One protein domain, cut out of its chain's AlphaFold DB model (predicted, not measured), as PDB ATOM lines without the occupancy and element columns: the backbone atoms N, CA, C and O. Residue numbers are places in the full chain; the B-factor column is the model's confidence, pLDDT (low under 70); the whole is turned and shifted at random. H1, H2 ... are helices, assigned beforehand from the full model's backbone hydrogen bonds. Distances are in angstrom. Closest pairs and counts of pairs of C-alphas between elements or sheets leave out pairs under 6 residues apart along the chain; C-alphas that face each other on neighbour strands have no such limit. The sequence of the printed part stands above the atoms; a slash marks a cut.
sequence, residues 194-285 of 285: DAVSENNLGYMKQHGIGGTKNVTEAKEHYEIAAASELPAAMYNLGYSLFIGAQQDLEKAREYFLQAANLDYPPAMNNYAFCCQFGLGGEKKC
ATOM      1  N   ASP A 194     246.300 146.458 241.390       95.88
ATOM      2  CA  ASP A 194     247.385 145.471 241.272       95.88
ATOM      3  C   ASP A 194     248.356 145.836 240.134       95.88
ATOM      4  O   ASP A 194     248.117 145.544 238.959       95.88
ATOM      5  N   ALA A 195     249.491 146.440 240.489       97.38
ATOM      6  CA  ALA A 195     250.525 146.856 239.537       97.38
ATOM      7  C   ALA A 195     251.122 145.690 238.725       97.38
ATOM      8  O   ALA A 195     251.552 145.872 237.583       97.38
ATOM      9  N   VAL A 196     251.149 144.473 239.283       98.12
ATOM     10  CA  VAL A 196     251.638 143.284 238.565       98.12
ATOM     11  C   VAL A 196     250.684 142.912 237.433       98.12
ATOM     12  O   VAL A 196     251.134 142.597 236.328       98.12
ATOM     13  N   SER A 197     249.378 142.973 237.680       98.12
ATOM     14  CA  SER A 197     248.340 142.762 236.674       98.12
ATOM     15  C   SER A 197     248.368 143.851 235.615       98.12
ATOM     16  O   SER A 197     248.332 143.527 234.432       98.12
ATOM     17  N   GLU A 198     248.538 145.110 236.020       98.25
ATOM     18  CA  GLU A 198     248.721 146.234 235.101       98.25
ATOM     19  C   GLU A 198     249.901 145.999 234.139       98.25
ATOM     20  O   GLU A 198     249.753 146.044 232.918       98.25
ATOM     21  N   ASN A 199     251.066 145.618 234.670       98.50
ATOM     22  CA  ASN A 199     252.227 145.267 233.852       98.50
ATOM     23  C   ASN A 199     251.962 144.069 232.919       98.50
ATOM     24  O   ASN A 199     252.402 144.065 231.767       98.50
ATOM     25  N   ASN A 200     251.239 143.045 233.384       98.50
ATOM     26  CA  ASN A 200     250.881 141.905 232.539       98.50
ATOM     27  C   ASN A 200     249.907 142.299 231.418       98.50
ATOM     28  O   ASN A 200     250.051 141.787 230.308       98.50
ATOM     29  N   LEU A 201     248.973 143.227 231.651       98.31
ATOM     30  CA  LEU A 201     248.120 143.781 230.594       98.31
ATOM     31  C   LEU A 201     248.951 144.510 229.541       98.31
ATOM     32  O   LEU A 201     248.752 144.268 228.347       98.31
ATOM     33  N   GLY A 202     249.922 145.324 229.965       97.88
ATOM     34  CA  GLY A 202     250.874 145.967 229.060       97.88
ATOM     35  C   GLY A 202     251.600 144.948 228.180       97.88
ATOM     36  O   GLY A 202     251.587 145.049 226.951       97.88
ATOM     37  N   TYR A 203     252.119 143.881 228.792       97.94
ATOM     38  CA  TYR A 203     252.771 142.785 228.074       97.94
ATOM     39  C   TYR A 203     251.836 142.098 227.074       97.94
ATOM     40  O   TYR A 203     252.190 141.897 225.908       97.94
ATOM     41  N   MET A 204     250.615 141.771 227.494       98.00
ATOM     42  CA  MET A 204     249.633 141.133 226.624       98.00
ATOM     43  C   MET A 204     249.275 142.017 225.427       98.00
ATOM     44  O   MET A 204     249.233 141.512 224.305       98.00
ATOM     45  N   LYS A 205     249.112 143.332 225.617       97.38
ATOM     46  CA  LYS A 205     248.853 144.276 224.519       97.38
ATOM     47  C   LYS A 205     250.050 144.459 223.596       97.38
ATOM     48  O   LYS A 205     249.878 144.464 222.380       97.38
ATOM     49  N   GLN A 206     251.267 144.524 224.131       95.75
ATOM     50  CA  GLN A 206     252.484 144.628 223.322       95.75
ATOM     51  C   GLN A 206     252.646 143.433 222.371       95.75
ATOM     52  O   GLN A 206     253.149 143.584 221.253       95.75
ATOM     53  N   HIS A 207     252.209 142.249 222.804       95.38
ATOM     54  CA  HIS A 207     252.381 140.994 222.074       95.38
ATOM     55  C   HIS A 207     251.103 140.460 221.405       95.38
ATOM     56  O   HIS A 207     251.181 139.464 220.692       95.38
ATOM     57  N   GLY A 208     249.947 141.110 221.582       96.00
ATOM     58  CA  GLY A 208     248.663 140.632 221.049       96.00
ATOM     59  C   GLY A 208     248.192 139.312 221.675       96.00
ATOM     60  O   GLY A 208     247.572 138.487 221.011       96.00
ATOM     61  N   ILE A 209     248.519 139.066 222.945       96.25
ATOM     62  CA  ILE A 209     248.122 137.849 223.663       96.25
ATOM     63  C   ILE A 209     246.702 138.050 224.198       96.25
ATOM     64  O   ILE A 209     246.464 138.970 224.977       96.25
ATOM     65  N   GLY A 210     245.750 137.203 223.791       92.06
ATOM     66  CA  GLY A 210     244.346 137.354 224.208       92.06
ATOM     67  C   GLY A 210     243.690 138.629 223.654       92.06
ATOM     68  O   GLY A 210     242.846 139.246 224.306       92.06
ATOM     69  N   GLY A 211     244.118 139.089 222.474       94.06
ATOM     70  CA  GLY A 211     243.587 140.297 221.848       94.06
ATOM     71  C   GLY A 211     244.402 140.779 220.656       94.06
ATOM     72  O   GLY A 211     245.221 140.054 220.100       94.06
ATOM     73  N   THR A 212     244.179 142.029 220.265       94.81
ATOM     74  CA  THR A 212     244.956 142.706 219.227       94.81
ATOM     75  C   THR A 212     246.207 143.346 219.819       94.81
ATOM     76  O   THR A 212     246.212 143.826 220.954       94.81
ATOM     77  N   LYS A 213     247.290 143.353 219.041       95.12
ATOM     78  CA  LYS A 213     248.527 144.030 219.423       95.12
ATOM     79  C   LYS A 213     248.323 145.548 219.404       95.12
ATOM     80  O   LYS A 213     247.948 146.092 218.370       95.12
ATOM     81  N   ASN A 214     248.642 146.220 220.507       94.75
ATOM     82  CA  ASN A 214     248.662 147.677 220.612       94.75
ATOM     83  C   ASN A 214     249.814 148.125 221.524       94.75
ATOM     84  O   ASN A 214     249.762 147.963 222.740       94.75
ATOM     85  N   VAL A 215     250.873 148.672 220.924       92.88
ATOM     86  CA  VAL A 215     252.077 149.103 221.653       92.88
ATOM     87  C   VAL A 215     251.895 150.437 222.377       92.88
ATOM     88  O   VAL A 215     252.573 150.674 223.371       92.88
ATOM     89  N   THR A 216     250.975 151.287 221.915       92.88
ATOM     90  CA  THR A 216     250.664 152.566 222.566       92.88
ATOM     91  C   THR A 216     249.942 152.313 223.883       92.88
ATOM     92  O   THR A 216     250.424 152.723 224.930       92.88
ATOM     93  N   GLU A 217     248.865 151.523 223.852       94.00
ATOM     94  CA  GLU A 217     248.151 151.132 225.076       94.00
ATOM     95  C   GLU A 217     249.033 150.282 226.006       94.00
ATOM     96  O   GLU A 217     248.905 150.352 227.224       94.00
ATOM     97  N   ALA A 218     249.947 149.471 225.459       96.56
ATOM     98  CA  ALA A 218     250.900 148.729 226.280       96.56
ATOM     99  C   ALA A 218     251.798 149.656 227.107       96.56
ATOM    100  O   ALA A 218     252.011 149.406 228.293       96.56
ATOM    101  N   LYS A 219     252.299 150.730 226.484       95.94
ATOM    102  CA  LYS A 219     253.119 151.742 227.147       95.94
ATOM    103  C   LYS A 219     252.355 152.416 228.288       95.94
ATOM    104  O   LYS A 219     252.914 152.522 229.372       95.94
ATOM    105  N   GLU A 220     251.093 152.787 228.072       96.19
ATOM    106  CA  GLU A 220     250.238 153.393 229.105       96.19
ATOM    107  C   GLU A 220     250.095 152.476 230.329       96.19
ATOM    108  O   GLU A 220     250.319 152.906 231.459       96.19
ATOM    109  N   HIS A 221     249.826 151.183 230.116       97.94
ATOM    110  CA  HIS A 221     249.789 150.208 231.209       97.94
ATOM    111  C   HIS A 221     251.137 150.094 231.940       97.94
ATOM    112  O   HIS A 221     251.185 150.064 233.171       97.94
ATOM    113  N   TYR A 222     252.262 150.054 231.218       98.06
ATOM    114  CA  TYR A 222     253.570 150.016 231.877       98.06
ATOM    115  C   TYR A 222     253.874 151.291 232.667       98.06
ATOM    116  O   TYR A 222     254.479 151.189 233.728       98.06
ATOM    117  N   GLU A 223     253.453 152.466 232.195       97.19
ATOM    118  CA  GLU A 223     253.587 153.735 232.922       97.19
ATOM    119  C   GLU A 223     252.799 153.708 234.239       97.19
ATOM    120  O   GLU A 223     253.356 154.043 235.287       97.19
ATOM    121  N   ILE A 224     251.552 153.222 234.220       96.50
ATOM    122  CA  ILE A 224     250.727 153.059 235.430       96.50
ATOM    123  C   ILE A 224     251.397 152.088 236.415       96.50
ATOM    124  O   ILE A 224     251.519 152.379 237.608       96.50
ATOM    125  N   ALA A 225     251.881 150.945 235.928       97.75
ATOM    126  CA  ALA A 225     252.544 149.948 236.764       97.75
ATOM    127  C   ALA A 225     253.898 150.440 237.318       97.75
ATOM    128  O   ALA A 225     254.224 150.183 238.478       97.75
ATOM    129  N   ALA A 226     254.679 151.173 236.520       97.44
ATOM    130  CA  ALA A 226     255.961 151.752 236.924       97.44
ATOM    131  C   ALA A 226     255.788 152.865 237.967       97.44
ATOM    132  O   ALA A 226     256.621 152.984 238.862       97.44
ATOM    133  N   ALA A 227     254.686 153.621 237.920       97.06
ATOM    134  CA  ALA A 227     254.339 154.599 238.954       97.06
ATOM    135  C   ALA A 227     254.090 153.958 240.335       97.06
ATOM    136  O   ALA A 227     254.154 154.648 241.348       97.06
ATOM    137  N   SER A 228     253.849 152.642 240.385       94.94
ATOM    138  CA  SER A 228     253.780 151.849 241.624       94.94
ATOM    139  C   SER A 228     255.134 151.241 242.027       94.94
ATOM    140  O   SER A 228     255.171 150.272 242.781       94.94
ATOM    141  N   GLU A 229     256.238 151.761 241.480       95.69
ATOM    142  CA  GLU A 229     257.618 151.323 241.734       95.69
ATOM    143  C   GLU A 229     257.900 149.848 241.390       95.69
ATOM    144  O   GLU A 229     258.844 149.248 241.899       95.69
ATOM    145  N   LEU A 230     257.110 149.241 240.494       97.94
ATOM    146  CA  LEU A 230     257.315 147.855 240.073       97.94
ATOM    147  C   LEU A 230     258.534 147.754 239.126       97.94
ATOM    148  O   LEU A 230     258.439 148.203 237.976       97.94
ATOM    149  N   PRO A 231     259.646 147.087 239.510       98.19
ATOM    150  CA  PRO A 231     260.870 147.091 238.700       98.19
ATOM    151  C   PRO A 231     260.692 146.424 237.330       98.19
ATOM    152  O   PRO A 231     261.252 146.870 236.330       98.19
ATOM    153  N   ALA A 232     259.856 145.382 237.261       98.06
ATOM    154  CA  ALA A 232     259.517 144.719 236.004       98.06
ATOM    155  C   ALA A 232     258.771 145.651 235.030       98.06
ATOM    156  O   ALA A 232     259.006 145.581 233.825       98.06
ATOM    157  N   ALA A 233     257.916 146.546 235.540       98.19
ATOM    158  CA  ALA A 233     257.204 147.524 234.722       98.19
ATOM    159  C   ALA A 233     258.129 148.633 234.227       98.19
ATOM    160  O   ALA A 233     258.122 148.935 233.038       98.19
ATOM    161  N   MET A 234     258.977 149.177 235.105       98.56
ATOM    162  CA  MET A 234     260.026 150.128 234.719       98.56
ATOM    163  C   MET A 234     260.932 149.538 233.634       98.56
ATOM    164  O   MET A 234     261.190 150.176 232.617       98.56
ATOM    165  N   TYR A 235     261.357 148.282 233.795       98.38
ATOM    166  CA  TYR A 235     262.120 147.571 232.774       98.38
ATOM    167  C   TYR A 235     261.357 147.450 231.448       98.38
ATOM    168  O   TYR A 235     261.917 147.757 230.398       98.38
ATOM    169  N   ASN A 236     260.091 147.025 231.473       97.88
ATOM    170  CA  ASN A 236     259.288 146.862 230.260       97.88
ATOM    171  C   ASN A 236     259.023 148.199 229.556       97.88
ATOM    172  O   ASN A 236     259.108 148.272 228.330       97.88
ATOM    173  N   LEU A 237     258.778 149.265 230.319       97.50
ATOM    174  CA  LEU A 237     258.639 150.623 229.804       97.50
ATOM    175  C   LEU A 237     259.945 151.109 229.174       97.50
ATOM    176  O   LEU A 237     259.944 151.560 228.029       97.50
ATOM    177  N   GLY A 238     261.067 150.947 229.881       97.19
ATOM    178  CA  GLY A 238     262.390 151.276 229.365       97.19
ATOM    179  C   GLY A 238     262.698 150.509 228.081       97.19
ATOM    180  O   GLY A 238     263.132 151.096 227.096       97.19
ATOM    181  N   TYR A 239     262.376 149.217 228.033       96.25
ATOM    182  CA  TYR A 239     262.561 148.392 226.843       96.25
ATOM    183  C   TYR A 239     261.666 148.840 225.684       96.25
ATOM    184  O   TYR A 239     262.145 148.981 224.558       96.25
ATOM    185  N   SER A 240     260.396 149.151 225.949       94.81
ATOM    186  CA  SER A 240     259.479 149.696 224.945       94.81
ATOM    187  C   SER A 240     259.982 151.025 224.371       94.81
ATOM    188  O   SER A 240     259.838 151.260 223.175       94.81
ATOM    189  N   LEU A 241     260.588 151.887 225.191       95.75
ATOM    190  CA  LEU A 241     261.205 153.142 224.746       95.75
ATOM    191  C   LEU A 241     262.558 152.925 224.060       95.75
ATOM    192  O   LEU A 241     262.993 153.770 223.284       95.75
ATOM    193  N   PHE A 242     263.218 151.796 224.315       95.19
ATOM    194  CA  PHE A 242     264.508 151.463 223.724       95.19
ATOM    195  C   PHE A 242     264.386 150.908 222.302       95.19
ATOM    196  O   PHE A 242     265.192 151.270 221.449       95.19
ATOM    197  N   ILE A 243     263.398 150.042 222.037       91.31
ATOM    198  CA  ILE A 243     263.202 149.395 220.720       91.31
ATOM    199  C   ILE A 243     261.942 149.847 219.965       91.31
ATOM    200  O   ILE A 243     261.722 149.425 218.830       91.31
ATOM    201  N   GLY A 244     261.065 150.627 220.602       84.50
ATOM    202  CA  GLY A 244     259.773 151.008 220.036       84.50
ATOM    203  C   GLY A 244     259.875 152.025 218.901       84.50
ATOM    204  O   GLY A 244     260.871 152.725 218.748       84.50
ATOM    205  N   ALA A 245     258.795 152.152 218.124       80.50
ATOM    206  CA  ALA A 245     258.719 153.104 217.011       80.50
ATOM    207  C   ALA A 245     258.845 154.576 217.456       80.50
ATOM    208  O   ALA A 245     259.291 155.416 216.682       80.50
ATOM    209  N   GLN A 246     258.460 154.883 218.700       83.38
ATOM    210  CA  GLN A 246     258.668 156.179 219.354       83.38
ATOM    211  C   GLN A 246     259.801 156.057 220.377       83.38
ATOM    212  O   GLN A 246     259.571 156.089 221.586       83.38
ATOM    213  N   GLN A 247     261.009 155.822 219.873       92.12
ATOM    214  CA  GLN A 247     262.187 155.592 220.696       92.12
ATOM    215  C   GLN A 247     262.554 156.839 221.517       92.12
ATOM    216  O   GLN A 247     262.569 157.952 220.996       92.12
ATOM    217  N   ASP A 248     262.900 156.633 222.785       95.88
ATOM    218  CA  ASP A 248     263.443 157.652 223.687       95.88
ATOM    219  C   ASP A 248     264.530 156.985 224.536       95.88
ATOM    220  O   ASP A 248     264.265 156.373 225.572       95.88
ATOM    221  N   LEU A 249     265.765 157.009 224.026       96.06
ATOM    222  CA  LEU A 249     266.885 156.289 224.630       96.06
ATOM    223  C   LEU A 249     267.290 156.853 225.993       96.06
ATOM    224  O   LEU A 249     267.758 156.095 226.840       96.06
ATOM    225  N   GLU A 250     267.127 158.160 226.195       96.69
ATOM    226  CA  GLU A 250     267.431 158.825 227.461       96.69
ATOM    227  C   GLU A 250     266.470 158.336 228.542       96.69
ATOM    228  O   GLU A 250     266.912 157.735 229.524       96.69
ATOM    229  N   LYS A 251     265.154 158.417 228.297       96.25
ATOM    230  CA  LYS A 251     264.164 157.862 229.232       96.25
ATOM    231  C   LYS A 251     264.279 156.356 229.396       96.25
ATOM    232  O   LYS A 251     264.100 155.844 230.497       96.25
ATOM    233  N   ALA A 252     264.590 155.620 228.328       97.44
ATOM    234  CA  ALA A 252     264.825 154.183 228.432       97.44
ATOM    235  C   ALA A 252     265.952 153.874 229.426       97.44
ATOM    236  O   ALA A 252     265.785 153.040 230.317       97.44
ATOM    237  N   ARG A 253     267.082 154.586 229.311       97.56
ATOM    238  CA  ARG A 253     268.215 154.464 230.233       97.56
ATOM    239  C   ARG A 253     267.828 154.848 231.659       97.56
ATOM    240  O   ARG A 253     268.244 154.156 232.585       97.56
ATOM    241  N   GLU A 254     267.049 155.910 231.843       97.44
ATOM    242  CA  GLU A 254     266.551 156.324 233.159       97.44
ATOM    243  C   GLU A 254     265.690 155.240 233.813       97.44
ATOM    244  O   GLU A 254     265.934 154.881 234.962       97.44
ATOM    245  N   TYR A 255     264.733 154.659 233.087       98.19
ATOM    246  CA  TYR A 255     263.901 153.580 233.623       98.19
ATOM    247  C   TYR A 255     264.699 152.304 233.908       98.19
ATOM    248  O   TYR A 255     264.463 151.650 234.925       98.19
ATOM    249  N   PHE A 256     265.683 151.964 233.066       98.38
ATOM    250  CA  PHE A 256     266.604 150.867 233.375       98.38
ATOM    251  C   PHE A 256     267.409 151.145 234.647       98.38
ATOM    252  O   PHE A 256     267.565 150.239 235.458       98.38
ATOM    253  N   LEU A 257     267.877 152.378 234.863       97.81
ATOM    254  CA  LEU A 257     268.569 152.754 236.099       97.81
ATOM    255  C   LEU A 257     267.656 152.637 237.323       97.81
ATOM    256  O   LEU A 257     268.067 152.074 238.333       97.81
ATOM    257  N   GLN A 258     266.424 153.142 237.239       98.00
ATOM    258  CA  GLN A 258     265.456 153.064 238.338       98.00
ATOM    259  C   GLN A 258     265.186 151.609 238.741       98.00
ATOM    260  O   GLN A 258     265.323 151.265 239.910       98.00
ATOM    261  N   ALA A 259     264.906 150.729 237.774       98.19
ATOM    262  CA  ALA A 259     264.710 149.306 238.041       98.19
ATOM    263  C   ALA A 259     265.990 148.604 238.533       98.19
ATOM    264  O   ALA A 259     265.916 147.723 239.388       98.19
ATOM    265  N   ALA A 260     267.167 148.987 238.026       97.94
ATOM    266  CA  ALA A 260     268.451 148.452 238.478       97.94
ATOM    267  C   ALA A 260     268.751 148.814 239.940       97.94
ATOM    268  O   ALA A 260     269.249 147.970 240.678       97.94
ATOM    269  N   ASN A 261     268.404 150.030 240.374       98.00
ATOM    270  CA  ASN A 261     268.529 150.462 241.771       98.00
ATOM    271  C   ASN A 261     267.577 149.715 242.722       98.00
ATOM    272  O   ASN A 261     267.776 149.755 243.932       98.00
ATOM    273  N   LEU A 262     266.558 149.040 242.180       97.25
ATOM    274  CA  LEU A 262     265.649 148.137 242.894       97.25
ATOM    275  C   LEU A 262     266.056 146.663 242.725       97.25
ATOM    276  O   LEU A 262     265.225 145.758 242.782       97.25
ATOM    277  N   ASP A 263     267.337 146.433 242.456       97.06
ATOM    278  CA  ASP A 263     267.964 145.129 242.296       97.06
ATOM    279  C   ASP A 263     267.382 144.236 241.181       97.06
ATOM    280  O   ASP A 263     267.522 143.014 241.224       97.06
ATOM    281  N   TYR A 264     266.755 144.808 240.141       98.06
ATOM    282  CA  TYR A 264     266.165 144.022 239.050       98.06
ATOM    283  C   TYR A 264     267.208 143.624 237.986       98.06
ATOM    284  O   TYR A 264     267.621 144.472 237.182       98.06
ATOM    285  N   PRO A 265     267.621 142.340 237.889       98.00
ATOM    286  CA  PRO A 265     268.791 141.960 237.090       98.00
ATOM    287  C   PRO A 265     268.680 142.245 235.582       98.00
ATOM    288  O   PRO A 265     269.657 142.726 234.999       98.00
ATOM    289  N   PRO A 266     267.523 142.032 234.913       97.62
ATOM    290  CA  PRO A 266     267.381 142.409 233.506       97.62
ATOM    291  C   PRO A 266     267.620 143.905 233.258       97.62
ATOM    292  O   PRO A 266     268.208 144.277 232.243       97.62
ATOM    293  N   ALA A 267     267.215 144.769 234.195       97.50
ATOM    294  CA  ALA A 267     267.434 146.205 234.082       97.50
ATOM    295  C   ALA A 267     268.889 146.600 234.341       97.50
ATOM    296  O   ALA A 267     269.404 147.443 233.613       97.50
ATOM    297  N   MET A 268     269.575 145.959 235.294       98.06
ATOM    298  CA  MET A 268     271.017 146.166 235.496       98.06
ATOM    299  C   MET A 268     271.805 145.893 234.214       98.06
ATOM    300  O   MET A 268     272.639 146.706 233.818       98.06
ATOM    301  N   ASN A 269     271.498 144.785 233.533       97.00
ATOM    302  CA  ASN A 269     272.149 144.420 232.277       97.00
ATOM    303  C   ASN A 269     271.897 145.466 231.184       97.00
ATOM    304  O   ASN A 269     272.838 145.906 230.524       97.00
ATOM    305  N   ASN A 270     270.648 145.909 231.018       96.94
ATOM    306  CA  ASN A 270     270.315 146.917 230.011       96.94
ATOM    307  C   ASN A 270     270.891 148.299 230.354       96.94
ATOM    308  O   ASN A 270     271.352 149.007 229.461       96.94
ATOM    309  N   TYR A 271     270.936 148.680 231.632       97.00
ATOM    310  CA  TYR A 271     271.578 149.919 232.061       97.00
ATOM    311  C   TYR A 271     273.093 149.881 231.818       97.00
ATOM    312  O   TYR A 271     273.655 150.839 231.283       97.00
ATOM    313  N   ALA A 272     273.750 148.766 232.150       96.12
ATOM    314  CA  ALA A 272     275.168 148.557 231.870       96.12
ATOM    315  C   ALA A 272     275.453 148.627 230.364       96.12
ATOM    316  O   ALA A 272     276.390 149.309 229.949       96.12
ATOM    317  N   PHE A 273     274.595 148.015 229.541       95.69
ATOM    318  CA  PHE A 273     274.664 148.115 228.086       95.69
ATOM    319  C   PHE A 273     274.564 149.576 227.615       95.69
ATOM    320  O   PHE A 273     275.420 150.045 226.862       95.69
ATOM    321  N   CYS A 274     273.594 150.347 228.117       95.81
ATOM    322  CA  CYS A 274     273.490 151.772 227.801       95.81
ATOM    323  C   CYS A 274     274.749 152.556 228.209       95.81
ATOM    324  O   CYS A 274     275.237 153.373 227.428       95.81
ATOM    325  N   CYS A 275     275.315 152.293 229.392       94.69
ATOM    326  CA  CYS A 275     276.541 152.945 229.866       94.69
ATOM    327  C   CYS A 275     277.767 152.610 229.010       94.69
ATOM    328  O   CYS A 275     278.535 153.516 228.684       94.69
ATOM    329  N   GLN A 276     277.923 151.345 228.612       95.12
ATOM    330  CA  GLN A 276     279.039 150.866 227.796       95.12
ATOM    331  C   GLN A 276     279.045 151.496 226.397       95.12
ATOM    332  O   GLN A 276     280.112 151.799 225.853       95.12
ATOM    333  N   PHE A 277     277.865 151.697 225.811       94.50
ATOM    334  CA  PHE A 277     277.719 152.186 224.438       94.50
ATOM    335  C   PHE A 277     277.294 153.659 224.336       94.50
ATOM    336  O   PHE A 277     277.224 154.181 223.228       94.50
ATOM    337  N   GLY A 278     277.060 154.350 225.459       93.81
ATOM    338  CA  GLY A 278     276.612 155.750 225.468       93.81
ATOM    339  C   GLY A 278     275.196 155.939 224.911       93.81
ATOM    340  O   GLY A 278     274.902 156.950 224.279       93.81
ATOM    341  N   LEU A 279     274.319 154.948 225.084       94.62
ATOM    342  CA  LEU A 279     272.938 155.023 224.604       94.62
ATOM    343  C   LEU A 279     272.099 155.806 225.611       94.62
ATOM    344  O   LEU A 279     272.025 155.420 226.775       94.62
ATOM    345  N   GLY A 280     271.475 156.902 225.170       89.56
ATOM    346  CA  GLY A 280     270.646 157.734 226.049       89.56
ATOM    347  C   GLY A 280     271.445 158.550 227.069       89.56
ATOM    348  O   GLY A 280     270.999 158.739 228.193       89.56
ATOM    349  N   GLY A 281     272.673 158.949 226.732       90.50
ATOM    350  CA  GLY A 281     273.495 159.873 227.518       90.50
ATOM    351  C   GLY A 281     274.984 159.550 227.414       90.50
ATOM    352  O   GLY A 281     275.392 158.700 226.629       90.50
ATOM    353  N   GLU A 282     275.811 160.176 228.248       83.81
ATOM    354  CA  GLU A 282     277.262 159.977 228.170       83.81
ATOM    355  C   GLU A 282     277.677 158.531 228.475       83.81
ATOM    356  O   GLU A 282     277.127 157.862 229.367       83.81
ATOM    357  N   LYS A 283     278.674 158.066 227.715       81.81
ATOM    358  CA  LYS A 283     279.367 156.803 227.951       81.81
ATOM    359  C   LYS A 283     280.121 156.900 229.275       81.81
ATOM    360  O   LYS A 283     280.900 157.828 229.474       81.81
ATOM    361  N   LYS A 284     279.903 155.933 230.165       71.00
ATOM    362  CA  LYS A 284     280.639 155.818 231.429       71.00
ATOM    363  C   LYS A 284     281.523 154.578 231.325       71.00
ATOM    364  O   LYS A 284     280.999 153.466 231.322       71.00
ATOM    365  N   CYS A 285     282.815 154.813 231.094       49.00
ATOM    366  CA  CYS A 285     283.859 153.794 230.963       49.00
ATOM    367  C   CYS A 285     284.338 153.314 232.331       49.00
ATOM    368  O   CYS A 285     284.481 154.182 233.222       49.00
TER     369      CYS A 285
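AT A GLANCE: This is residues 194 to 285 of the 285 residues of the protein "Hypothetical protein" of Paramoeba aestuarina (UniProt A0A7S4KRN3). Five helices form an elongated up-and-down bundle, each running against the one before, with H3 in the middle, H1 and H2 on one side and H4 and H5 on the other. The 92 printed residues include helices H1 to H5 in chain order and no named strand: all helix. The whole is compact, with radius of gyration of the C-alphas 12.8 A and spans of 43 by 26 by 17 A.

IN THESE COORDINATES: H1, residues 195 to 207, starts at C-alpha (250.525, 146.856, 239.537) and measures 18.5 A from first to last C-alpha. H2 is 215 to 226, 16.0 A; H3 231 to 243, 18.3 A; H4 249 to 261, 18.2 A; H5 265 to 277, 18.6 A, ending at C-alpha (277.719, 152.186, 224.438).

HOW THE PARTS SIT: The hairpin H1 and H2 touches at C-alphas 202 and 218, 3.9 A, tilt 17 degrees. The hub H3 touches H4 at C-alphas 238 and 252, 3.9 A. H1 is apart from H4. Every O i to N i+4 pair is within hydrogen-bond range in the five helices.

THE WHOLE: The farthest C-alphas, Gly 211 and Cys 285, are 43.4 A apart. The printed part has no cut and no long link; residue 285 alone is under 70.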